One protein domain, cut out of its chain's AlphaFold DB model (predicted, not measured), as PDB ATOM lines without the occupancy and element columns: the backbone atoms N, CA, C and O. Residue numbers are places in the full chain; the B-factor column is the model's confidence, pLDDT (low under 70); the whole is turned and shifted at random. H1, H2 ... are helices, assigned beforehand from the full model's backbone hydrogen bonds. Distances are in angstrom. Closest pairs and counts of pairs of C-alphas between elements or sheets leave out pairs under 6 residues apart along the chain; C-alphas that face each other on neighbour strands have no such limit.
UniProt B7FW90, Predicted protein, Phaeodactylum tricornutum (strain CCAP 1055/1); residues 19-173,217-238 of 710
ATOM      1  N   GLU A  19      91.606  76.198  92.179       83.12
ATOM      2  CA  GLU A  19      92.477  76.745  93.222       83.12
ATOM      3  C   GLU A  19      92.957  78.168  92.902       83.12
ATOM      4  O   GLU A  19      92.843  79.071  93.731       83.12
ATOM      5  N   THR A  20      93.435  78.393  91.674       82.00
ATOM      6  CA  THR A  20      93.917  79.710  91.235       82.00
ATOM      7  C   THR A  20      92.780  80.730  91.176       82.00
ATOM      8  O   THR A  20      92.971  81.895  91.517       82.00
ATOM      9  N   GLU A  21      91.583  80.298  90.776       88.00
ATOM     10  CA  GLU A  21      90.388  81.136  90.746       88.00
ATOM     11  C   GLU A  21      89.937  81.524  92.159       88.00
ATOM     12  O   GLU A  21      89.665  82.697  92.405       88.00
ATOM     13  N   ARG A  22      89.926  80.581  93.113       87.75
ATOM     14  CA  ARG A  22      89.639  80.882  94.527       87.75
ATOM     15  C   ARG A  22      90.643  81.875  95.104       87.75
ATOM     16  O   ARG A  22      90.247  82.827  95.770       87.75
ATOM     17  N   TYR A  23      91.930  81.685  94.816       88.25
ATOM     18  CA  TYR A  23      92.971  82.610  95.256       88.25
ATOM     19  C   TYR A  23      92.795  84.002  94.633       88.25
ATOM     20  O   TYR A  23      92.848  85.000  95.347       88.25
ATOM     21  N   ARG A  24      92.516  84.088  93.325       90.62
ATOM     22  CA  ARG A  24      92.207  85.356  92.647       90.62
ATOM     23  C   ARG A  24      91.036  86.072  93.316       90.62
ATOM     24  O   ARG A  24      91.162  87.256  93.612       90.62
ATOM     25  N   VAL A  25      89.926  85.370  93.553       91.44
ATOM     26  CA  VAL A  25      88.732  85.927  94.213       91.44
ATOM     27  C   VAL A  25      89.087  86.491  95.588       91.44
ATOM     28  O   VAL A  25      88.805  87.657  95.842       91.44
ATOM     29  N   ALA A  26      89.801  85.728  96.420       91.06
ATOM     30  CA  ALA A  26      90.211  86.178  97.751       91.06
ATOM     31  C   ALA A  26      91.098  87.438  97.709       91.06
ATOM     32  O   ALA A  26      90.972  88.322  98.552       91.06
ATOM     33  N   GLN A  27      91.990  87.548  96.722       92.31
ATOM     34  CA  GLN A  27      92.843  88.730  96.557       92.31
ATOM     35  C   GLN A  27      92.073  89.946  96.021       92.31
ATOM     36  O   GLN A  27      92.367  91.074  96.407       92.31
ATOM     37  N   VAL A  28      91.064  89.738  95.169       91.62
ATOM     38  CA  VAL A  28      90.154  90.809  94.731       91.62
ATOM     39  C   VAL A  28      89.309  91.318  95.901       91.62
ATOM     40  O   VAL A  28      89.158  92.526  96.057       91.62
ATOM     41  N   GLU A  29      88.793  90.427  96.745       93.00
ATOM     42  CA  GLU A  29      88.066  90.805  97.964       93.00
ATOM     43  C   GLU A  29      88.970  91.565  98.944       93.00
ATOM     44  O   GLU A  29      88.572  92.611  99.456       93.00
ATOM     45  N   ALA A  30      90.211  91.103  99.138       91.38
ATOM     46  CA  ALA A  30      91.206  91.814  99.936       91.38
ATOM     47  C   ALA A  30      91.478  93.221  99.381       91.38
ATOM     48  O   ALA A  30      91.473  94.178 100.147       91.38
ATOM     49  N   PHE A  31      91.624  93.367  98.061       90.94
ATOM     50  CA  PHE A  31      91.803  94.663  97.400       90.94
ATOM     51  C   PHE A  31      90.596  95.598  97.597       90.94
ATOM     52  O   PHE A  31      90.765  96.787  97.842       90.94
ATOM     53  N   ILE A  32      89.368  95.076  97.513       89.69
ATOM     54  CA  ILE A  32      88.141  95.856  97.753       89.69
ATOM     55  C   ILE A  32      88.113  96.393  99.189       89.69
ATOM     56  O   ILE A  32      87.801  97.567  99.392       89.69
ATOM     57  N   LEU A  33      88.472  95.555 100.167       88.06
ATOM     58  CA  LEU A  33      88.553  95.933 101.580       88.06
ATOM     59  C   LEU A  33      89.688  96.937 101.838       88.06
ATOM     60  O   LEU A  33      89.480  97.934 102.522       88.06
ATOM     61  N   GLU A  34      90.861  96.708 101.246       86.69
ATOM     62  CA  GLU A  34      92.053  97.565 101.345       86.69
ATOM     63  C   GLU A  34      91.930  98.893 100.586       86.69
ATOM     64  O   GLU A  34      92.848  99.713 100.630       86.69
ATOM     65  N   HIS A  35      90.830  99.127  99.875       83.12
ATOM     66  CA  HIS A  35      90.544 100.413  99.238       83.12
ATOM     67  C   HIS A  35      89.157 100.968  99.587       83.12
ATOM     68  O   HIS A  35      88.725 101.937  98.962       83.12
ATOM     69  N   ASN A  36      88.466 100.361 100.560       83.88
ATOM     70  CA  ASN A  36      87.120 100.734 101.003       83.88
ATOM     71  C   ASN A  36      86.132 100.958  99.834       83.88
ATOM     72  O   ASN A  36      85.413 101.961  99.770       83.88
ATOM     73  N   LEU A  37      86.141 100.052  98.849       85.56
ATOM     74  CA  LEU A  37      85.325 100.190  97.642       85.56
ATOM     75  C   LEU A  37      83.898  99.678  97.880       85.56
ATOM     76  O   LEU A  37      83.691  98.563  98.355       85.56
ATOM     77  N   ASP A  38      82.905 100.473  97.480       84.06
ATOM     78  CA  ASP A  38      81.484 100.134  97.622       84.06
ATOM     79  C   ASP A  38      81.089  98.940  96.734       84.06
ATOM     80  O   ASP A  38      80.916  99.081  95.522       84.06
ATOM     81  N   SER A  39      80.913  97.769  97.343       81.94
ATOM     82  CA  SER A  39      80.465  96.536  96.688       81.94
ATOM     83  C   SER A  39      78.945  96.311  96.757       81.94
ATOM     84  O   SER A  39      78.462  95.283  96.280       81.94
ATOM     85  N   SER A  40      78.172  97.264  97.302       78.19
ATOM     86  CA  SER A  40      76.724  97.110  97.527       78.19
ATOM     87  C   SER A  40      75.892  97.076  96.240       78.19
ATOM     88  O   SER A  40      74.808  96.493  96.217       78.19
ATOM     89  N   VAL A  41      76.388  97.684  95.154       76.44
ATOM     90  CA  VAL A  41      75.685  97.785  93.868       76.44
ATOM     91  C   VAL A  41      76.608  97.417  92.713       76.44
ATOM     92  O   VAL A  41      77.658  98.023  92.518       76.44
ATOM     93  N   GLN A  42      76.154  96.483  91.876       79.88
ATOM     94  CA  GLN A  42      76.861  96.056  90.669       79.88
ATOM     95  C   GLN A  42      76.162  96.590  89.420       79.88
ATOM     96  O   GLN A  42      75.006  96.269  89.144       79.88
ATOM     97  N   LEU A  43      76.874  97.394  88.629       80.31
ATOM     98  CA  LEU A  43      76.351  97.936  87.371       80.31
ATOM     99  C   LEU A  43      76.469  96.908  86.251       80.31
ATOM    100  O   LEU A  43      77.568  96.426  86.004       80.31
ATOM    101  N   GLN A  44      75.398  96.611  85.516       77.44
ATOM    102  CA  GLN A  44      75.466  95.695  84.371       77.44
ATOM    103  C   GLN A  44      75.595  96.424  83.033       77.44
ATOM    104  O   GLN A  44      74.960  97.450  82.788       77.44
ATOM    105  N   LEU A  45      76.406  95.859  82.134       74.81
ATOM    106  CA  LEU A  45      76.543  96.358  80.771       74.81
ATOM    107  C   LEU A  45      75.384  95.841  79.906       74.81
ATOM    108  O   LEU A  45      75.431  94.724  79.398       74.81
ATOM    109  N   THR A  46      74.360  96.669  79.704       68.19
ATOM    110  CA  THR A  46      73.156  96.314  78.926       68.19
ATOM    111  C   THR A  46      73.236  96.717  77.449       68.19
ATOM    112  O   THR A  46      72.424  96.280  76.629       68.19
ATOM    113  N   THR A  47      74.210  97.558  77.077       64.88
ATOM    114  CA  THR A  47      74.369  98.076  75.709       64.88
ATOM    115  C   THR A  47      75.837  98.241  75.308       64.88
ATOM    116  O   THR A  47      76.723  98.386  76.146       64.88
ATOM    117  N   THR A  48      76.118  98.212  74.001       67.94
ATOM    118  CA  THR A  48      77.442  98.560  73.447       67.94
ATOM    119  C   THR A  48      77.495 100.041  73.040       67.94
ATOM    120  O   THR A  48      76.456 100.649  72.794       67.94
ATOM    121  N   CYS A  49      78.684 100.618  72.829       53.75
ATOM    122  CA  CYS A  49      78.849 102.014  72.377       53.75
ATOM    123  C   CYS A  49      78.295 102.303  70.975       53.75
ATOM    124  O   CYS A  49      78.275 103.453  70.552       53.75
ATOM    125  N   ARG A  50      77.795 101.287  70.257       55.16
ATOM    126  CA  ARG A  50      77.008 101.459  69.025       55.16
ATOM    127  C   ARG A  50      75.494 101.363  69.262       55.16
ATOM    128  O   ARG A  50      74.747 101.181  68.306       55.16
ATOM    129  N   GLY A  51      75.040 101.416  70.515       55.12
ATOM    130  CA  GLY A  51      73.630 101.301  70.896       55.12
ATOM    131  C   GLY A  51      73.044  99.901  70.694       55.12
ATOM    132  O   GLY A  51      71.829  99.747  70.589       55.12
ATOM    133  N   THR A  52      73.886  98.867  70.585       55.72
ATOM    134  CA  THR A  52      73.398  97.496  70.388       55.72
ATOM    135  C   THR A  52      72.840  96.963  71.709       55.72
ATOM    136  O   THR A  52      73.578  96.919  72.690       55.72
ATOM    137  N   LYS A  53      71.547  96.607  71.728       52.88
ATOM    138  CA  LYS A  53      70.797  96.146  72.913       52.88
ATOM    139  C   LYS A  53      71.029  94.655  73.223       52.88
ATOM    140  O   LYS A  53      71.628  93.936  72.414       52.88
ATOM    141  N   GLU A  54      70.521  94.208  74.374       46.38
ATOM    142  CA  GLU A  54      70.411  92.797  74.774       46.38
ATOM    143  C   GLU A  54      69.889  91.902  73.632       46.38
ATOM    144  O   GLU A  54      69.005  92.289  72.867       46.38
ATOM    145  N   GLY A  55      70.490  90.716  73.481       47.59
ATOM    146  CA  GLY A  55      70.193  89.757  72.404       47.59
ATOM    147  C   GLY A  55      71.135  89.811  71.190       47.59
ATOM    148  O   GLY A  55      71.100  88.920  70.345       47.59
ATOM    149  N   SER A  56      72.026  90.808  71.091       57.62
ATOM    150  CA  SER A  56      73.090  90.806  70.072       57.62
ATOM    151  C   SER A  56      74.233  89.854  70.443       57.62
ATOM    152  O   SER A  56      74.704  89.917  71.579       57.62
ATOM    153  N   PRO A  57      74.811  89.089  69.490       63.31
ATOM    154  CA  PRO A  57      75.987  88.241  69.744       63.31
ATOM    155  C   PRO A  57      77.241  89.032  70.168       63.31
ATOM    156  O   PRO A  57      78.233  88.451  70.604       63.31
ATOM    157  N   THR A  58      77.213  90.365  70.069       73.94
ATOM    158  CA  THR A  58      78.320  91.244  70.477       73.94
ATOM    159  C   THR A  58      78.489  91.310  71.996       73.94
ATOM    160  O   THR A  58      79.621  91.305  72.470       73.94
ATOM    161  N   LEU A  59      77.391  91.351  72.760       77.19
ATOM    162  CA  LEU A  59      77.447  91.453  74.224       77.19
ATOM    163  C   LEU A  59      78.043  90.186  74.864       77.19
ATOM    164  O   LEU A  59      79.014  90.324  75.610       77.19
ATOM    165  N   PRO A  60      77.605  88.957  74.513       80.94
ATOM    166  CA  PRO A  60      78.280  87.734  74.953       80.94
ATOM    167  C   PRO A  60      79.770  87.705  74.586       80.94
ATOM    168  O   PRO A  60      80.601  87.285  75.387       80.94
ATOM    169  N   SER A  61      80.138  88.217  73.403       81.06
ATOM    170  CA  SER A  61      81.548  88.325  73.009       81.06
ATOM    171  C   SER A  61      82.340  89.291  73.899       81.06
ATOM    172  O   SER A  61      83.520  89.039  74.133       81.06
ATOM    173  N   TYR A  62      81.735  90.381  74.379       87.81
ATOM    174  CA  TYR A  62      82.379  91.299  75.325       87.81
ATOM    175  C   TYR A  62      82.520  90.673  76.706       87.81
ATOM    176  O   TYR A  62      83.600  90.755  77.279       87.81
ATOM    177  N   HIS A  63      81.488  89.980  77.197       86.81
ATOM    178  CA  HIS A  63      81.575  89.233  78.451       86.81
ATOM    179  C   HIS A  63      82.698  88.198  78.420       86.81
ATOM    180  O   HIS A  63      83.503  88.161  79.343       86.81
ATOM    181  N   ASN A  64      82.844  87.452  77.322       86.81
ATOM    182  CA  ASN A  64      83.976  86.543  77.156       86.81
ATOM    183  C   ASN A  64      85.323  87.296  77.198       86.81
ATOM    184  O   ASN A  64      86.274  86.843  77.835       86.81
ATOM    185  N   CYS A  65      85.433  88.473  76.569       89.50
ATOM    186  CA  CYS A  65      86.636  89.303  76.700       89.50
ATOM    187  C   CYS A  65      86.904  89.722  78.154       89.50
ATOM    188  O   CYS A  65      88.062  89.688  78.565       89.50
ATOM    189  N   PHE A  66      85.866  90.082  78.918       92.06
ATOM    190  CA  PHE A  66      85.974  90.452  80.334       92.06
ATOM    191  C   PHE A  66      86.434  89.276  81.194       92.06
ATOM    192  O   PHE A  66      87.398  89.423  81.936       92.06
ATOM    193  N   GLU A  67      85.839  88.094  81.021       90.81
ATOM    194  CA  GLU A  67      86.266  86.868  81.707       90.81
ATOM    195  C   GLU A  67      87.745  86.558  81.418       90.81
ATOM    196  O   GLU A  67      88.525  86.308  82.334       90.81
ATOM    197  N   ASN A  68      88.174  86.663  80.154       91.69
ATOM    198  CA  ASN A  68      89.561  86.392  79.776       91.69
ATOM    199  C   ASN A  68      90.566  87.375  80.400       91.69
ATOM    200  O   ASN A  68      91.640  86.948  80.819       91.69
ATOM    201  N   ILE A  69      90.283  88.685  80.399       93.31
ATOM    202  CA  ILE A  69      91.205  89.667  80.996       93.31
ATOM    203  C   ILE A  69      91.151  89.632  82.527       93.31
ATOM    204  O   ILE A  69      92.183  89.828  83.162       93.31
ATOM    205  N   CYS A  70      90.001  89.307  83.125       93.25
ATOM    206  CA  CYS A  70      89.859  89.075  84.561       93.25
ATOM    207  C   CYS A  70      90.745  87.906  85.027       93.25
ATOM    208  O   CYS A  70      91.531  88.052  85.965       93.25
ATOM    209  N   ALA A  71      90.698  86.783  84.307       90.69
ATOM    210  CA  ALA A  71      91.549  85.625  84.568       90.69
ATOM    211  C   ALA A  71      93.041  85.924  84.323       90.69
ATOM    212  O   ALA A  71      93.892  85.569  85.135       90.69
ATOM    213  N   PHE A  72      93.373  86.603  83.220       93.00
ATOM    214  CA  PHE A  72      94.754  86.978  82.899       93.00
ATOM    215  C   PHE A  72      95.369  87.926  83.937       93.00
ATOM    216  O   PHE A  72      96.497  87.712  84.368       93.00
ATOM    217  N   SER A  73      94.633  88.956  84.350       93.69
ATOM    218  CA  SER A  73      95.086  89.908  85.373       93.69
ATOM    219  C   SER A  73      95.291  89.226  86.729       93.69
ATOM    220  O   SER A  73      96.314  89.450  87.370       93.69
ATOM    221  N   GLY A  74      94.408  88.293  87.099       90.00
ATOM    222  CA  GLY A  74      94.596  87.435  88.270       90.00
ATOM    223  C   GLY A  74      95.884  86.604  88.221       90.00
ATOM    224  O   GLY A  74      96.603  86.545  89.213       90.00
ATOM    225  N   LEU A  75      96.212  86.022  87.060       88.62
ATOM    226  CA  LEU A  75      97.416  85.203  86.848       88.62
ATOM    227  C   LEU A  75      98.720  85.976  87.109       88.62
ATOM    228  O   LEU A  75      99.670  85.425  87.663       88.62
ATOM    229  N   ILE A  76      98.765  87.246  86.698       91.25
ATOM    230  CA  ILE A  76      99.943  88.116  86.853       91.25
ATOM    231  C   ILE A  76      99.942  88.896  88.178       91.25
ATOM    232  O   ILE A  76     100.863  89.667  88.424       91.25
ATOM    233  N   GLY A  77      98.920  88.712  89.024       89.56
ATOM    234  CA  GLY A  77      98.803  89.378  90.325       89.56
ATOM    235  C   GLY A  77      98.259  90.810  90.281       89.56
ATOM    236  O   GLY A  77      98.367  91.530  91.267       89.56
ATOM    237  N   ASP A  78      97.666  91.241  89.165       93.62
ATOM    238  CA  ASP A  78      96.997  92.541  89.059       93.62
ATOM    239  C   ASP A  78      95.520  92.423  89.464       93.62
ATOM    240  O   ASP A  78      94.615  92.251  88.638       93.62
ATOM    241  N   TYR A  79      95.276  92.525  90.769       93.56
ATOM    242  CA  TYR A  79      93.931  92.428  91.332       93.56
ATOM    243  C   TYR A  79      93.088  93.690  91.112       93.56
ATOM    244  O   TYR A  79      91.864  93.583  91.085       93.56
ATOM    245  N   GLN A  80      93.706  94.848  90.843       93.69
ATOM    246  CA  GLN A  80      92.994  96.079  90.478       93.69
ATOM    247  C   GLN A  80      92.279  95.911  89.133       93.69
ATOM    248  O   GLN A  80      91.075  96.151  89.019       93.69
ATOM    249  N   THR A  81      93.002  95.452  88.107       95.19
ATOM    250  CA  THR A  81      92.396  95.156  86.804       95.19
ATOM    251  C   THR A  81      91.414  93.991  86.915       95.19
ATOM    252  O   THR A  81      90.324  94.069  86.347       95.19
ATOM    253  N   SER A  82      91.751  92.937  87.668       94.00
ATOM    254  CA  SER A  82      90.853  91.790  87.866       94.00
ATOM    255  C   SER A  82      89.513  92.218  88.475       94.00
ATOM    256  O   SER A  82      88.464  91.851  87.951       94.00
ATOM    257  N   CYS A  83      89.542  93.088  89.490       93.94
ATOM    258  CA  CYS A  83      88.363  93.647  90.147       93.94
ATOM    259  C   CYS A  83      87.421  94.372  89.169       93.94
ATOM    260  O   CYS A  83      86.217  94.121  89.175       93.94
ATOM    261  N   LEU A  84      87.945  95.224  88.275       93.69
ATOM    262  CA  LEU A  84      87.121  95.942  87.289       93.69
ATOM    263  C   LEU A  84      86.405  94.995  86.310       93.69
ATOM    264  O   LEU A  84      85.265  95.240  85.910       93.69
ATOM    265  N   PHE A  85      87.086  93.932  85.877       93.12
ATOM    266  CA  PHE A  85      86.553  93.000  84.884       93.12
ATOM    267  C   PHE A  85      85.746  91.844  85.494       93.12
ATOM    268  O   PHE A  85      85.033  91.154  84.758       93.12
ATOM    269  N   ASP A  86      85.797  91.654  86.814       91.56
ATOM    270  CA  ASP A  86      84.986  90.673  87.526       91.56
ATOM    271  C   ASP A  86      83.540  91.151  87.653       91.56
ATOM    272  O   ASP A  86      83.187  92.005  88.462       91.56
ATOM    273  N   ARG A  87      82.649  90.563  86.859       89.06
ATOM    274  CA  ARG A  87      81.258  91.006  86.823       89.06
ATOM    275  C   ARG A  87      80.460  90.726  88.095       89.06
ATOM    276  O   ARG A  87      79.383  91.306  88.205       89.06
ATOM    277  N   LYS A  88      80.972  89.881  88.998       87.69
ATOM    278  CA  LYS A  88      80.352  89.510  90.275       87.69
ATOM    279  C   LYS A  88      80.963  90.218  91.479       87.69
ATOM    280  O   LYS A  88      80.347  90.183  92.534       87.69
ATOM    281  N   LEU A  89      82.158  90.792  91.350       88.50
ATOM    282  CA  LEU A  89      82.863  91.457  92.455       88.50
ATOM    283  C   LEU A  89      83.160  92.933  92.175       88.50
ATOM    284  O   LEU A  89      83.571  93.647  93.084       88.50
ATOM    285  N   CYS A  90      82.953  93.411  90.944       90.50
ATOM    286  CA  CYS A  90      83.263  94.788  90.583       90.50
ATOM    287  C   CYS A  90      82.418  95.785  91.403       90.50
ATOM    288  O   CYS A  90      81.183  95.740  91.316       90.50
ATOM    289  N   PRO A  91      83.058  96.698  92.155       89.75
ATOM    290  CA  PRO A  91      82.370  97.682  92.978       89.75
ATOM    291  C   PRO A  91      81.694  98.765  92.128       89.75
ATOM    292  O   PRO A  91      81.890  98.867  90.914       89.75
ATOM    293  N   ARG A  92      80.902  99.616  92.783       86.44
ATOM    294  CA  ARG A  92      80.164 100.720  92.158       86.44
ATOM    295  C   ARG A  92      81.083 101.781  91.551       86.44
ATOM    296  O   ARG A  92      80.763 102.313  90.493       86.44
ATOM    297  N   ASN A  93      82.206 102.071  92.209       86.69
ATOM    298  CA  ASN A  93      83.210 103.052  91.784       86.69
ATOM    299  C   ASN A  93      84.606 102.401  91.750       86.69
ATOM    300  O   ASN A  93      85.439 102.684  92.611       86.69
ATOM    301  N   PRO A  94      84.866 101.487  90.800       90.94
ATOM    302  CA  PRO A  94      86.124 100.756  90.734       90.94
ATOM    303  C   PRO A  94      87.272 101.669  90.300       90.94
ATOM    304  O   PRO A  94      87.069 102.650  89.578       90.94
ATOM    305  N   TYR A  95      88.498 101.312  90.673       91.81
ATOM    306  CA  TYR A  95      89.687 101.903  90.062       91.81
ATOM    307  C   TYR A  95      89.792 101.513  88.578       91.81
ATOM    308  O   TYR A  95      89.305 100.449  88.179       91.81
ATOM    309  N   PRO A  96      90.405 102.360  87.728       93.38
ATOM    310  CA  PRO A  96      90.630 102.006  86.330       93.38
ATOM    311  C   PRO A  96      91.528 100.772  86.230       93.38
ATOM    312  O   PRO A  96      92.363 100.536  87.100       93.38
ATOM    313  N   ALA A  97      91.429 100.021  85.133       95.12
ATOM    314  CA  ALA A  97      92.415  98.981  84.849       95.12
ATOM    315  C   ALA A  97      93.831  99.575  84.745       95.12
ATOM    316  O   ALA A  97      94.011 100.722  84.330       95.12
ATOM    317  N   ILE A  98      94.848  98.775  85.055       95.06
ATOM    318  CA  ILE A  98      96.241  99.170  84.864       95.06
ATOM    319  C   ILE A  98      96.556  99.146  83.357       95.06
ATOM    320  O   ILE A  98      96.413  98.103  82.706       95.06
ATOM    321  N   PRO A  99      97.014 100.266  82.762       94.88
ATOM    322  CA  PRO A  99      97.312 100.333  81.331       94.88
ATOM    323  C   PRO A  99      98.321  99.296  80.827       94.88
ATOM    324  O   PRO A  99      98.174  98.775  79.716       94.88
ATOM    325  N   GLU A 100      99.335  98.987  81.641       94.62
ATOM    326  CA  GLU A 100     100.352  97.984  81.316       94.62
ATOM    327  C   GLU A 100      99.737  96.582  81.226       94.62
ATOM    328  O   GLU A 100     100.032  95.843  80.293       94.62
ATOM    329  N   THR A 101      98.788  96.240  82.099       95.38
ATOM    330  CA  THR A 101      98.068  94.958  82.046       95.38
ATOM    331  C   THR A 101      97.240  94.816  80.776       95.38
ATOM    332  O   THR A 101      97.234  93.749  80.163       95.38
ATOM    333  N   ILE A 102      96.603  95.894  80.304       95.50
ATOM    334  CA  ILE A 102      95.914  95.895  79.003       95.50
ATOM    335  C   ILE A 102      96.913  95.669  77.856       95.50
ATOM    336  O   ILE A 102      96.645  94.874  76.951       95.50
ATOM    337  N   ALA A 103      98.069  96.339  77.890       95.19
ATOM    338  CA  ALA A 103      99.120  96.168  76.887       95.19
ATOM    339  C   ALA A 103      99.661  94.727  76.871       95.19
ATOM    340  O   ALA A 103      99.751  94.106  75.807       95.19
ATOM    341  N   MET A 104      99.953  94.163  78.046       95.12
ATOM    342  CA  MET A 104     100.384  92.775  78.208       95.12
ATOM    343  C   MET A 104      99.307  91.786  77.762       95.12
ATOM    344  O   MET A 104      99.639  90.811  77.099       95.12
ATOM    345  N   TYR A 105      98.025  92.050  78.023       95.12
ATOM    346  CA  TYR A 105      96.926  91.206  77.549       95.12
ATOM    347  C   TYR A 105      96.876  91.134  76.015       95.12
ATOM    348  O   TYR A 105      96.708  90.054  75.443       95.12
ATOM    349  N   TYR A 106      97.084  92.263  75.325       94.50
ATOM    350  CA  TYR A 106      97.184  92.270  73.864       94.50
ATOM    351  C   TYR A 106      98.373  91.436  73.373       94.50
ATOM    352  O   TYR A 106      98.206  90.611  72.469       94.50
ATOM    353  N   ARG A 107      99.554  91.601  73.989       93.62
ATOM    354  CA  ARG A 107     100.759  90.812  73.666       93.62
ATOM    355  C   ARG A 107     100.547  89.324  73.946       93.62
ATOM    356  O   ARG A 107     100.929  88.493  73.134       93.62
ATOM    357  N   TRP A 108      99.878  88.989  75.043       93.56
ATOM    358  CA  TRP A 108      99.581  87.622  75.459       93.56
ATOM    359  C   TRP A 108      98.685  86.890  74.458       93.56
ATOM    360  O   TRP A 108      98.979  85.754  74.079       93.56
ATOM    361  N   LYS A 109      97.623  87.548  73.975       92.38
ATOM    362  CA  LYS A 109      96.694  86.956  73.004       92.38
ATOM    363  C   LYS A 109      97.252  86.895  71.577       92.38
ATOM    364  O   LYS A 109      96.941  85.943  70.859       92.38
ATOM    365  N   ALA A 110      98.035  87.889  71.150       90.88
ATOM    366  CA  ALA A 110      98.553  87.985  69.778       90.88
ATOM    367  C   ALA A 110      99.958  87.388  69.587       90.88
ATOM    368  O   ALA A 110     100.338  87.048  68.467       90.88
ATOM    369  N   GLY A 111     100.740  87.260  70.661       89.12
ATOM    370  CA  GLY A 111     102.099  86.728  70.625       89.12
ATOM    371  C   GLY A 111     102.144  85.265  70.193       89.12
ATOM    372  O   GLY A 111     101.172  84.526  70.337       89.12
ATOM    373  N   LYS A 112     103.289  84.817  69.664       88.31
ATOM    374  CA  LYS A 112     103.462  83.439  69.179       88.31
ATOM    375  C   LYS A 112     103.096  82.432  70.275       88.31
ATOM    376  O   LYS A 112     103.635  82.491  71.378       88.31
ATOM    377  N   LYS A 113     102.208  81.484  69.956       89.25
ATOM    378  CA  LYS A 113     101.748  80.459  70.904       89.25
ATOM    379  C   LYS A 113     102.935  79.752  71.571       89.25
ATOM    380  O   LYS A 113     103.802  79.222  70.881       89.25
ATOM    381  N   GLY A 114     102.944  79.737  72.903       86.56
ATOM    382  CA  GLY A 114     103.973  79.096  73.724       86.56
ATOM    383  C   GLY A 114     105.231  79.933  73.981       86.56
ATOM    384  O   GLY A 114     106.043  79.521  74.808       86.56
ATOM    385  N   ALA A 115     105.396  81.090  73.331       90.19
ATOM    386  CA  ALA A 115     106.488  82.016  73.631       90.19
ATOM    387  C   ALA A 115     106.270  82.702  74.988       90.19
ATOM    388  O   ALA A 115     105.127  82.894  75.404       90.19
ATOM    389  N   LEU A 116     107.354  83.092  75.660       92.31
ATOM    390  CA  LEU A 116     107.274  83.874  76.894       92.31
ATOM    391  C   LEU A 116     106.600  85.226  76.634       92.31
ATOM    392  O   LEU A 116     106.811  85.849  75.592       92.31
ATOM    393  N   LEU A 117     105.761  85.650  77.574       92.81
ATOM    394  CA  LEU A 117     105.205  86.993  77.602       92.81
ATOM    395  C   LEU A 117     106.227  87.946  78.222       92.81
ATOM    396  O   LEU A 117     106.801  87.635  79.262       92.81
ATOM    397  N   TYR A 118     106.406  89.109  77.602       90.06
ATOM    398  CA  TYR A 118     107.283  90.164  78.097       90.06
ATOM    399  C   TYR A 118     106.481  91.425  78.428       90.06
ATOM    400  O   TYR A 118     105.543  91.781  77.698       90.06
ATOM    401  N   ASP A 119     106.863  92.094  79.512       88.19
ATOM    402  CA  ASP A 119     106.347  93.412  79.881       88.19
ATOM    403  C   ASP A 119     106.941  94.521  78.982       88.19
ATOM    404  O   ASP A 119     107.765  94.273  78.094       88.19
ATOM    405  N   SER A 120     106.524  95.773  79.187       83.69
ATOM    406  CA  SER A 120     107.097  96.916  78.459       83.69
ATOM    407  C   SER A 120     108.597  97.150  78.726       83.69
ATOM    408  O   SER A 120     109.250  97.797  77.907       83.69
ATOM    409  N   ASN A 121     109.166  96.586  79.797       85.50
ATOM    410  CA  ASN A 121     110.598  96.626  80.113       85.50
ATOM    411  C   ASN A 121     111.382  95.441  79.519       85.50
ATOM    412  O   ASN A 121     112.592  95.341  79.724       85.50
ATOM    413  N   LYS A 122     110.721  94.567  78.747       85.38
ATOM    414  CA  LYS A 122     111.278  93.335  78.165       85.38
ATOM    415  C   LYS A 122     111.697  92.290  79.203       85.38
ATOM    416  O   LYS A 122     112.525  91.429  78.903       85.38
ATOM    417  N   LEU A 123     111.102  92.320  80.391       87.06
ATOM    418  CA  LEU A 123     111.259  91.283  81.401       87.06
ATOM    419  C   LEU A 123     110.173  90.214  81.232       87.06
ATOM    420  O   LEU A 123     109.041  90.541  80.857       87.06
ATOM    421  N   PRO A 124     110.501  88.927  81.446       88.25
ATOM    422  CA  PRO A 124     109.519  87.861  81.357       88.25
ATOM    423  C   PRO A 124     108.488  88.012  82.480       88.25
ATOM    424  O   PRO A 124     108.838  88.173  83.646       88.25
ATOM    425  N   VAL A 125     107.207  87.954  82.121       88.75
ATOM    426  CA  VAL A 125     106.111  88.136  83.078       88.75
ATOM    427  C   VAL A 125     105.953  86.878  83.922       88.75
ATOM    428  O   VAL A 125     105.707  85.785  83.402       88.75
ATOM    429  N   GLU A 126     106.082  87.040  85.230       86.62
ATOM    430  CA  GLU A 126     105.905  85.978  86.209       86.62
ATOM    431  C   GLU A 126     104.433  85.612  86.418       86.62
ATOM    432  O   GLU A 126     103.526  86.437  86.317       86.62
ATOM    433  N   ASN A 127     104.196  84.343  86.733       82.06
ATOM    434  CA  ASN A 127     102.901  83.860  87.173       82.06
ATOM    435  C   ASN A 127     102.803  83.997  88.698       82.06
ATOM    436  O   ASN A 127     103.177  83.093  89.449       82.06
ATOM    437  N   ALA A 128     102.269  85.129  89.150       77.69
ATOM    438  CA  ALA A 128     102.140  85.461  90.566       77.69
ATOM    439  C   ALA A 128     101.340  84.414  91.366       77.69
ATOM    440  O   ALA A 128     101.577  84.232  92.559       77.69
ATOM    441  N   THR A 129     100.412  83.705  90.714       64.88
ATOM    442  CA  THR A 129      99.579  82.684  91.368       64.88
ATOM    443  C   THR A 129     100.275  81.336  91.562       64.88
ATOM    444  O   THR A 129     100.057  80.686  92.579       64.88
ATOM    445  N   VAL A 130     101.156  80.929  90.642       58.53
ATOM    446  CA  VAL A 130     101.858  79.629  90.704       58.53
ATOM    447  C   VAL A 130     103.217  79.738  91.407       58.53
ATOM    448  O   VAL A 130     103.668  78.774  92.030       58.53
ATOM    449  N   ASN A 131     103.838  80.923  91.404       56.78
ATOM    450  CA  ASN A 131     105.156  81.149  92.013       56.78
ATOM    451  C   ASN A 131     105.187  80.939  93.532       56.78
ATOM    452  O   ASN A 131     106.260  80.728  94.092       56.78
ATOM    453  N   LYS A 132     104.026  80.922  94.196       55.03
ATOM    454  CA  LYS A 132     103.913  80.592  95.625       55.03
ATOM    455  C   LYS A 132     103.837  79.085  95.920       55.03
ATOM    456  O   LYS A 132     103.985  78.714  97.077       55.03
ATOM    457  N   VAL A 133     103.638  78.228  94.909       49.78
ATOM    458  CA  VAL A 133     103.396  76.778  95.087       49.78
ATOM    459  C   VAL A 133     104.512  75.899  94.491       49.78
ATOM    460  O   VAL A 133     104.784  74.834  95.038       49.78
ATOM    461  N   ALA A 134     105.189  76.315  93.406       50.88
ATOM    462  CA  ALA A 134     106.116  75.433  92.666       50.88
ATOM    463  C   ALA A 134     107.407  76.094  92.112       50.88
ATOM    464  O   ALA A 134     108.097  75.490  91.291       50.88
ATOM    465  N   GLY A 135     107.754  77.313  92.547       56.34
ATOM    466  CA  GLY A 135     108.897  78.085  92.025       56.34
ATOM    467  C   GLY A 135     108.544  78.996  90.838       56.34
ATOM    468  O   GLY A 135     107.401  79.018  90.386       56.34
ATOM    469  N   ALA A 136     109.516  79.783  90.352       58.22
ATOM    470  CA  ALA A 136     109.289  80.807  89.325       58.22
ATOM    471  C   ALA A 136     108.847  80.201  87.978       58.22
ATOM    472  O   ALA A 136     109.626  79.609  87.231       58.22
ATOM    473  N   THR A 137     107.574  80.388  87.657       78.12
ATOM    474  CA  THR A 137     106.931  80.049  86.393       78.12
ATOM    475  C   THR A 137     106.544  81.329  85.661       78.12
ATOM    476  O   THR A 137     106.092  82.305  86.257       78.12
ATOM    477  N   TYR A 138     106.729  81.334  84.343       87.12
ATOM    478  CA  TYR A 138     106.474  82.499  83.499       87.12
ATOM    479  C   TYR A 138     105.235  82.299  82.633       87.12
ATOM    480  O   TYR A 138     104.953  81.194  82.153       87.12
ATOM    481  N   VAL A 139     104.512  83.388  82.386       87.88
ATOM    482  CA  VAL A 139     103.322  83.391  81.538       87.88
ATOM    483  C   VAL A 139     103.725  83.228  80.073       87.88
ATOM    484  O   VAL A 139     104.628  83.894  79.568       87.88
ATOM    485  N   LYS A 140     103.031  82.334  79.361       90.25
ATOM    486  CA  LYS A 140     103.237  82.083  77.928       90.25
ATOM    487  C   LYS A 140     102.092  82.662  77.102       90.25
ATOM    488  O   LYS A 140     100.932  82.588  77.504       90.25
ATOM    489  N   CYS A 141     102.414  83.199  75.929       90.00
ATOM    490  CA  CYS A 141     101.454  83.720  74.960       90.00
ATOM    491  C   CYS A 141     100.562  82.600  74.402       90.00
ATOM    492  O   CYS A 141     101.027  81.482  74.150       90.00
ATOM    493  N   THR A 142      99.290  82.905  74.145       87.31
ATOM    494  CA  THR A 142      98.325  81.926  73.616       87.31
ATOM    495  C   THR A 142      98.334  81.846  72.091       87.31
ATOM    496  O   THR A 142      98.060  80.781  71.535       87.31
ATOM    497  N   GLY A 143      98.674  82.941  71.401       84.31
ATOM    498  CA  GLY A 143      98.657  83.029  69.934       84.31
ATOM    499  C   GLY A 143      97.275  82.838  69.317       84.31
ATOM    500  O   GLY A 143      97.138  82.357  68.189       84.31
ATOM    501  N   GLU A 144      96.227  83.173  70.062       84.81
ATOM    502  CA  GLU A 144      94.844  83.029  69.618       84.81
ATOM    503  C   GLU A 144      94.463  84.076  68.568       84.81
ATOM    504  O   GLU A 144      93.720  83.767  67.624       84.81
ATOM    505  N   TRP A 145      94.981  85.299  68.705       88.50
ATOM    506  CA  TRP A 145      94.678  86.409  67.810       88.50
ATOM    507  C   TRP A 145      95.657  86.450  66.646       88.50
ATOM    508  O   TRP A 145      96.768  86.945  66.752       88.50
ATOM    509  N   ASN A 146      95.191  85.946  65.507       83.00
ATOM    510  CA  ASN A 146      95.904  85.922  64.231       83.00
ATOM    511  C   ASN A 146      95.289  86.874  63.187       83.00
ATOM    512  O   ASN A 146      95.533  86.730  61.992       83.00
ATOM    513  N   SER A 147      94.421  87.791  63.624       83.75
ATOM    514  CA  SER A 147      93.849  88.852  62.794       83.75
ATOM    515  C   SER A 147      93.611  90.107  63.640       83.75
ATOM    516  O   SER A 147      93.318  89.971  64.836       83.75
ATOM    517  N   PRO A 148      93.644  91.313  63.042       87.75
ATOM    518  CA  PRO A 148      93.383  92.566  63.760       87.75
ATOM    519  C   PRO A 148      92.007  92.619  64.440       87.75
ATOM    520  O   PRO A 148      91.823  93.302  65.445       87.75
ATOM    521  N   SER A 149      91.037  91.850  63.934       84.94
ATOM    522  CA  SER A 149      89.653  91.874  64.412       84.94
ATOM    523  C   SER A 149      89.495  91.515  65.897       84.94
ATOM    524  O   SER A 149      88.640  92.086  66.573       84.94
ATOM    525  N   GLY A 150      90.309  90.590  66.421       85.19
ATOM    526  CA  GLY A 150      90.267  90.203  67.837       85.19
ATOM    527  C   GLY A 150      90.728  91.336  68.752       85.19
ATOM    528  O   GLY A 150      90.065  91.658  69.737       85.19
ATOM    529  N   LEU A 151      91.815  91.995  68.354       90.38
ATOM    530  CA  LEU A 151      92.395  93.135  69.051       90.38
ATOM    531  C   LEU A 151      91.431  94.337  69.070       90.38
ATOM    532  O   LEU A 151      91.192  94.931  70.122       90.38
ATOM    533  N   GLU A 152      90.825  94.669  67.926       90.38
ATOM    534  CA  GLU A 152      89.843  95.756  67.814       90.38
ATOM    535  C   GLU A 152      88.603  95.514  68.681       90.38
ATOM    536  O   GLU A 152      88.137  96.425  69.373       90.38
ATOM    537  N   LYS A 153      88.092  94.277  68.692       87.75
ATOM    538  CA  LYS A 153      86.962  93.889  69.544       87.75
ATOM    539  C   LYS A 153      87.294  94.015  71.026       87.75
ATOM    540  O   LYS A 153      86.474  94.560  71.758       87.75
ATOM    541  N   ALA A 154      88.471  93.564  71.458       91.31
ATOM    542  CA  ALA A 154      88.888  93.675  72.853       91.31
ATOM    543  C   ALA A 154      89.009  95.139  73.294       91.31
ATOM    544  O   ALA A 154      88.448  95.520  74.318       91.31
ATOM    545  N   ARG A 155      89.644  96.001  72.488       92.00
ATOM    546  CA  ARG A 155      89.723  97.445  72.775       92.00
ATOM    547  C   ARG A 155      88.342  98.098  72.872       92.00
ATOM    548  O   ARG A 155      88.114  98.919  73.766       92.00
ATOM    549  N   ALA A 156      87.420  97.725  71.984       90.31
ATOM    550  CA  ALA A 156      86.040  98.196  72.036       90.31
ATOM    551  C   ALA A 156      85.306  97.689  73.290       90.31
ATOM    552  O   ALA A 156      84.609  98.470  73.935       90.31
ATOM    553  N   ALA A 157      85.484  96.420  73.670       91.06
ATOM    554  CA  ALA A 157      84.909  95.849  74.887       91.06
ATOM    555  C   ALA A 157      85.399  96.599  76.134       91.06
ATOM    556  O   ALA A 157      84.590  97.049  76.941       91.06
ATOM    557  N   PHE A 158      86.712  96.808  76.258       92.56
ATOM    558  CA  PHE A 158      87.307  97.495  77.407       92.56
ATOM    559  C   PHE A 158      86.833  98.939  77.501       92.56
ATOM    560  O   PHE A 158      86.443  99.386  78.577       92.56
ATOM    561  N   SER A 159      86.793  99.646  76.371       90.94
ATOM    562  CA  SER A 159      86.308 101.026  76.344       90.94
ATOM    563  C   SER A 159      84.839 101.118  76.747       90.94
ATOM    564  O   SER A 159      84.474 102.015  77.494       90.94
ATOM    565  N   ASN A 160      84.003 100.170  76.313       89.44
ATOM    566  CA  ASN A 160      82.604 100.104  76.738       89.44
ATOM    567  C   ASN A 160      82.445  99.897  78.236       89.44
ATOM    568  O   ASN A 160      81.625 100.571  78.850       89.44
ATOM    569  N   LEU A 161      83.232  98.988  78.811       90.81
ATOM    570  CA  LEU A 161      83.175  98.734  80.241       90.81
ATOM    571  C   LEU A 161      83.566  99.980  81.044       90.81
ATOM    572  O   LEU A 161      82.856 100.339  81.973       90.81
ATOM    573  N   HIS A 162      84.633 100.680  80.654       91.00
ATOM    574  CA  HIS A 162      85.042 101.914  81.335       91.00
ATOM    575  C   HIS A 162      83.983 103.021  81.204       91.00
ATOM    576  O   HIS A 162      83.766 103.773  82.143       91.00
ATOM    577  N   MET A 163      83.257 103.105  80.083       89.06
ATOM    578  CA  MET A 163      82.192 104.107  79.920       89.06
ATOM    579  C   MET A 163      80.995 103.914  80.868       89.06
ATOM    580  O   MET A 163      80.234 104.868  81.072       89.06
ATOM    581  N   LEU A 164      80.836 102.718  81.446       88.00
ATOM    582  CA  LEU A 164      79.780 102.404  82.411       88.00
ATOM    583  C   LEU A 164      79.944 103.175  83.729       88.00
ATOM    584  O   LEU A 164      78.944 103.515  84.352       88.00
ATOM    585  N   TYR A 165      81.182 103.486  84.117       89.12
ATOM    586  CA  TYR A 165      81.518 104.101  85.401       89.12
ATOM    587  C   TYR A 165      81.935 105.559  85.201       89.12
ATOM    588  O   TYR A 165      82.810 105.850  84.385       89.12
ATOM    589  N   ASP A 166      81.328 106.488  85.941       87.75
ATOM    590  CA  ASP A 166      81.550 107.928  85.747       87.75
ATOM    591  C   ASP A 166      83.022 108.331  85.943       87.75
ATOM    592  O   ASP A 166      83.558 109.113  85.154       87.75
ATOM    593  N   ASN A 167      83.707 107.743  86.930       87.88
ATOM    594  CA  ASN A 167      85.121 108.000  87.227       87.88
ATOM    595  C   ASN A 167      86.087 107.418  86.177       87.88
ATOM    596  O   ASN A 167      87.255 107.806  86.125       87.88
ATOM    597  N   LEU A 168      85.620 106.509  85.321       92.50
ATOM    598  CA  LEU A 168      86.430 105.855  84.289       92.50
ATOM    599  C   LEU A 168      86.206 106.443  82.887       92.50
ATOM    600  O   LEU A 168      86.826 105.999  81.916       92.50
ATOM    601  N   ARG A 169      85.351 107.464  82.755       90.12
ATOM    602  CA  ARG A 169      85.141 108.175  81.488       90.12
ATOM    603  C   ARG A 169      86.303 109.118  81.175       90.12
ATOM    604  O   ARG A 169      86.895 109.731  82.057       90.12
ATOM    605  N   GLY A 170      86.580 109.287  79.884       88.12
ATOM    606  CA  GLY A 170      87.593 110.225  79.392       88.12
ATOM    607  C   GLY A 170      89.007 109.644  79.312       88.12
ATOM    608  O   GLY A 170      89.204 108.427  79.310       88.12
ATOM    609  N   VAL A 171      89.988 110.537  79.169       90.38
ATOM    610  CA  VAL A 171      91.408 110.189  79.012       90.38
ATOM    611  C   VAL A 171      91.955 109.649  80.328       90.38
ATOM    612  O   VAL A 171      91.692 110.225  81.381       90.38
ATOM    613  N   TYR A 172      92.728 108.566  80.262       93.50
ATOM    614  CA  TYR A 172      93.384 108.005  81.439       93.50
ATOM    615  C   TYR A 172      94.420 108.966  82.035       93.50
ATOM    616  O   TYR A 172      95.275 109.484  81.313       93.50
ATOM    617  N   GLN A 173      94.390 109.136  83.356       90.12
ATOM    618  CA  GLN A 173      95.394 109.884  84.109       90.12
ATOM    619  C   GLN A 173      95.859 109.072  85.325       90.12
ATOM    620  O   GLN A 173      95.050 108.515  86.067       90.12
ATOM    621  N   ALA A 217      91.636 103.304  80.734       93.75
ATOM    622  CA  ALA A 217      92.967 102.728  80.553       93.75
ATOM    623  C   ALA A 217      93.291 102.327  79.100       93.75
ATOM    624  O   ALA A 217      94.441 102.417  78.682       93.75
ATOM    625  N   ALA A 218      92.293 102.005  78.264       91.44
ATOM    626  CA  ALA A 218      92.502 101.726  76.837       91.44
ATOM    627  C   ALA A 218      92.918 102.963  76.002       91.44
ATOM    628  O   ALA A 218      93.254 102.832  74.820       91.44
ATOM    629  N   THR A 219      92.864 104.164  76.590       92.19
ATOM    630  CA  THR A 219      93.323 105.431  75.991       92.19
ATOM    631  C   THR A 219      94.722 105.841  76.447       92.19
ATOM    632  O   THR A 219      95.303 106.754  75.864       92.19
ATOM    633  N   ALA A 220      95.281 105.166  77.455       93.44
ATOM    634  CA  ALA A 220      96.625 105.436  77.939       93.44
ATOM    635  C   ALA A 220      97.666 105.147  76.851       93.44
ATOM    636  O   ALA A 220      97.541 104.183  76.090       93.44
ATOM    637  N   LYS A 221      98.730 105.958  76.806       93.50
ATOM    638  CA  LYS A 221      99.766 105.876  75.767       93.50
ATOM    639  C   LYS A 221     100.334 104.463  75.612       93.50
ATOM    640  O   LYS A 221     100.397 103.964  74.496       93.50
ATOM    641  N   VAL A 222     100.656 103.793  76.718       93.19
ATOM    642  CA  VAL A 222     101.221 102.435  76.694       93.19
ATOM    643  C   VAL A 222     100.278 101.404  76.062       93.19
ATOM    644  O   VAL A 222     100.700 100.599  75.233       93.19
ATOM    645  N   SER A 223      98.979 101.474  76.362       92.94
ATOM    646  CA  SER A 223      97.975 100.579  75.783       92.94
ATOM    647  C   SER A 223      97.725 100.891  74.305       92.94
ATOM    648  O   SER A 223      97.535  99.973  73.508       92.94
ATOM    649  N   VAL A 224      97.756 102.172  73.921       94.38
ATOM    650  CA  VAL A 224      97.606 102.618  72.526       94.38
ATOM    651  C   VAL A 224      98.812 102.211  71.676       94.38
ATOM    652  O   VAL A 224      98.626 101.690  70.577       94.38
ATOM    653  N   ASP A 225     100.030 102.390  72.182       94.19
ATOM    654  CA  ASP A 225     101.265 102.013  71.491       94.19
ATOM    655  C   ASP A 225     101.347 100.485  71.312       94.19
ATOM    656  O   ASP A 225     101.643  99.994  70.218       94.19
ATOM    657  N   ALA A 226     100.994  99.713  72.349       93.12
ATOM    658  CA  ALA A 226     100.889  98.257  72.258       93.12
ATOM    659  C   ALA A 226      99.813  97.822  71.250       93.12
ATOM    660  O   ALA A 226     100.058  96.954  70.414       93.12
ATOM    661  N   PHE A 227      98.637  98.456  71.267       94.75
ATOM    662  CA  PHE A 227      97.580  98.182  70.295       94.75
ATOM    663  C   PHE A 227      98.050  98.451  68.860       94.75
ATOM    664  O   PHE A 227      97.888  97.597  67.995       94.75
ATOM    665  N   ASN A 228      98.641  99.618  68.595       95.31
ATOM    666  CA  ASN A 228      99.052 100.006  67.246       95.31
ATOM    667  C   ASN A 228     100.186  99.119  66.715       95.31
ATOM    668  O   ASN A 228     100.130  98.684  65.568       95.31
ATOM    669  N   SER A 229     101.181  98.805  67.552       93.31
ATOM    670  CA  SER A 229     102.293  97.923  67.169       93.31
ATOM    671  C   SER A 229     101.817  96.503  66.847       93.31
ATOM    672  O   SER A 229     102.154  95.962  65.796       93.31
ATOM    673  N   ILE A 230     100.965  95.916  67.694       92.25
ATOM    674  CA  ILE A 230     100.397  94.583  67.452       92.25
ATOM    675  C   ILE A 230      99.480  94.600  66.232       92.25
ATOM    676  O   ILE A 230      99.528  93.679  65.420       92.25
ATOM    677  N   LYS A 231      98.665  95.648  66.066       93.88
ATOM    678  CA  LYS A 231      97.803  95.803  64.893       93.88
ATOM    679  C   LYS A 231      98.623  95.810  63.605       93.88
ATOM    680  O   LYS A 231      98.290  95.043  62.712       93.88
ATOM    681  N   ALA A 232      99.711  96.577  63.543       92.00
ATOM    682  CA  ALA A 232     100.596  96.614  62.379       92.00
ATOM    683  C   ALA A 232     101.214  95.237  62.072       92.00
ATOM    684  O   ALA A 232     101.215  94.799  60.921       92.00
ATOM    685  N   ILE A 233     101.669  94.503  63.098       89.00
ATOM    686  CA  ILE A 233     102.193  93.134  62.929       89.00
ATOM    687  C   ILE A 233     101.101  92.211  62.371       89.00
ATOM    688  O   ILE A 233     101.330  91.488  61.399       89.00
ATOM    689  N   LEU A 234      99.898  92.254  62.948       88.12
ATOM    690  CA  LEU A 234      98.773  91.434  62.503       88.12
ATOM    691  C   LEU A 234      98.328  91.806  61.089       88.12
ATOM    692  O   LEU A 234      98.053  90.909  60.311       88.12
ATOM    693  N   GLU A 235      98.288  93.082  60.717       87.50
ATOM    694  CA  GLU A 235      97.961  93.521  59.353       87.50
ATOM    695  C   GLU A 235      99.014  93.071  58.336       87.50
ATOM    696  O   GLU A 235      98.653  92.663  57.238       87.50
ATOM    697  N   SER A 236     100.300  93.067  58.709       85.12
ATOM    698  CA  SER A 236     101.371  92.607  57.814       85.12
ATOM    699  C   SER A 236     101.415  91.084  57.628       85.12
ATOM    700  O   SER A 236     101.928  90.602  56.622       85.12
ATOM    701  N   THR A 237     100.877  90.316  58.582       81.88
ATOM    702  CA  THR A 237     100.932  88.841  58.581       81.88
ATOM    703  C   THR A 237      99.592  88.175  58.266       81.88
ATOM    704  O   THR A 237      99.554  87.007  57.873       81.88
ATOM    705  N   HIS A 238      98.474  88.882  58.436       79.06
ATOM    706  CA  HIS A 238      97.138  88.345  58.225       79.06
ATOM    707  C   HIS A 238      96.731  88.419  56.754       79.06
ATOM    708  O   HIS A 238      96.472  89.490  56.213       79.06
TER     709      HIS A 238
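This is residues 19 to 173 and 217 to 238 of the 710 residues of the protein "Predicted protein" of Phaeodactylum tricornutum (strain CCAP 1055/1) (UniProt B7FW90). H2 lies in the middle with H3 folded back along it; H1 crosses this hairpin on one side, and the bundle of H4, H5 and H6 packs on the other. The 177 printed residues have six named helices, H1 to H6, and no named strand: all helix, though under half are in named elements. The whole is compact, with a radius of gyration of the C-alphas of 16.0 A, spanning 42 by 41 by 31 A.

Start at H2, residues 58 to 75, the hub. H3, residues 79 to 85, makes a helical hairpin with it; their closest C-alphas, Cys 70 and Ser 82, are 4.4 A apart. H1, residues 19 to 33, touches H3 about perpendicular, at 85 degrees; the closest C-alphas, Val 28 and Tyr 79, are 5.3 A apart. H5, residues 148 to 163, touches H2 about perpendicular, at 86 degrees, the closest C-alphas being Tyr 62 and Ala 157, 5.2 A. H4, residues 99 to 110, and H6, residues 221 to 237, touch at Ala 103 and Ser 223, their closest C-alphas, 4.7 A. H4, H5 and H6 form an up-and-down bundle, each running against the one before. In all six helices every O i to N i+4 pair is within hydrogen-bond range.

Find C-alpha 58 at (78.320, 91.244, 70.477); H2 runs 25.9 A from there. H6 runs 24.2 A to C-alpha 237 at (100.932, 88.841, 58.581).

Residues 174 to 216 are cut out; C-alphas 173 and 217 are 8.4 A apart. The links H1 to H2, H3 to H4 and H4 to H5 are long. Look for pLDDT under 70 at residues 46 to 57 and 129 to 136.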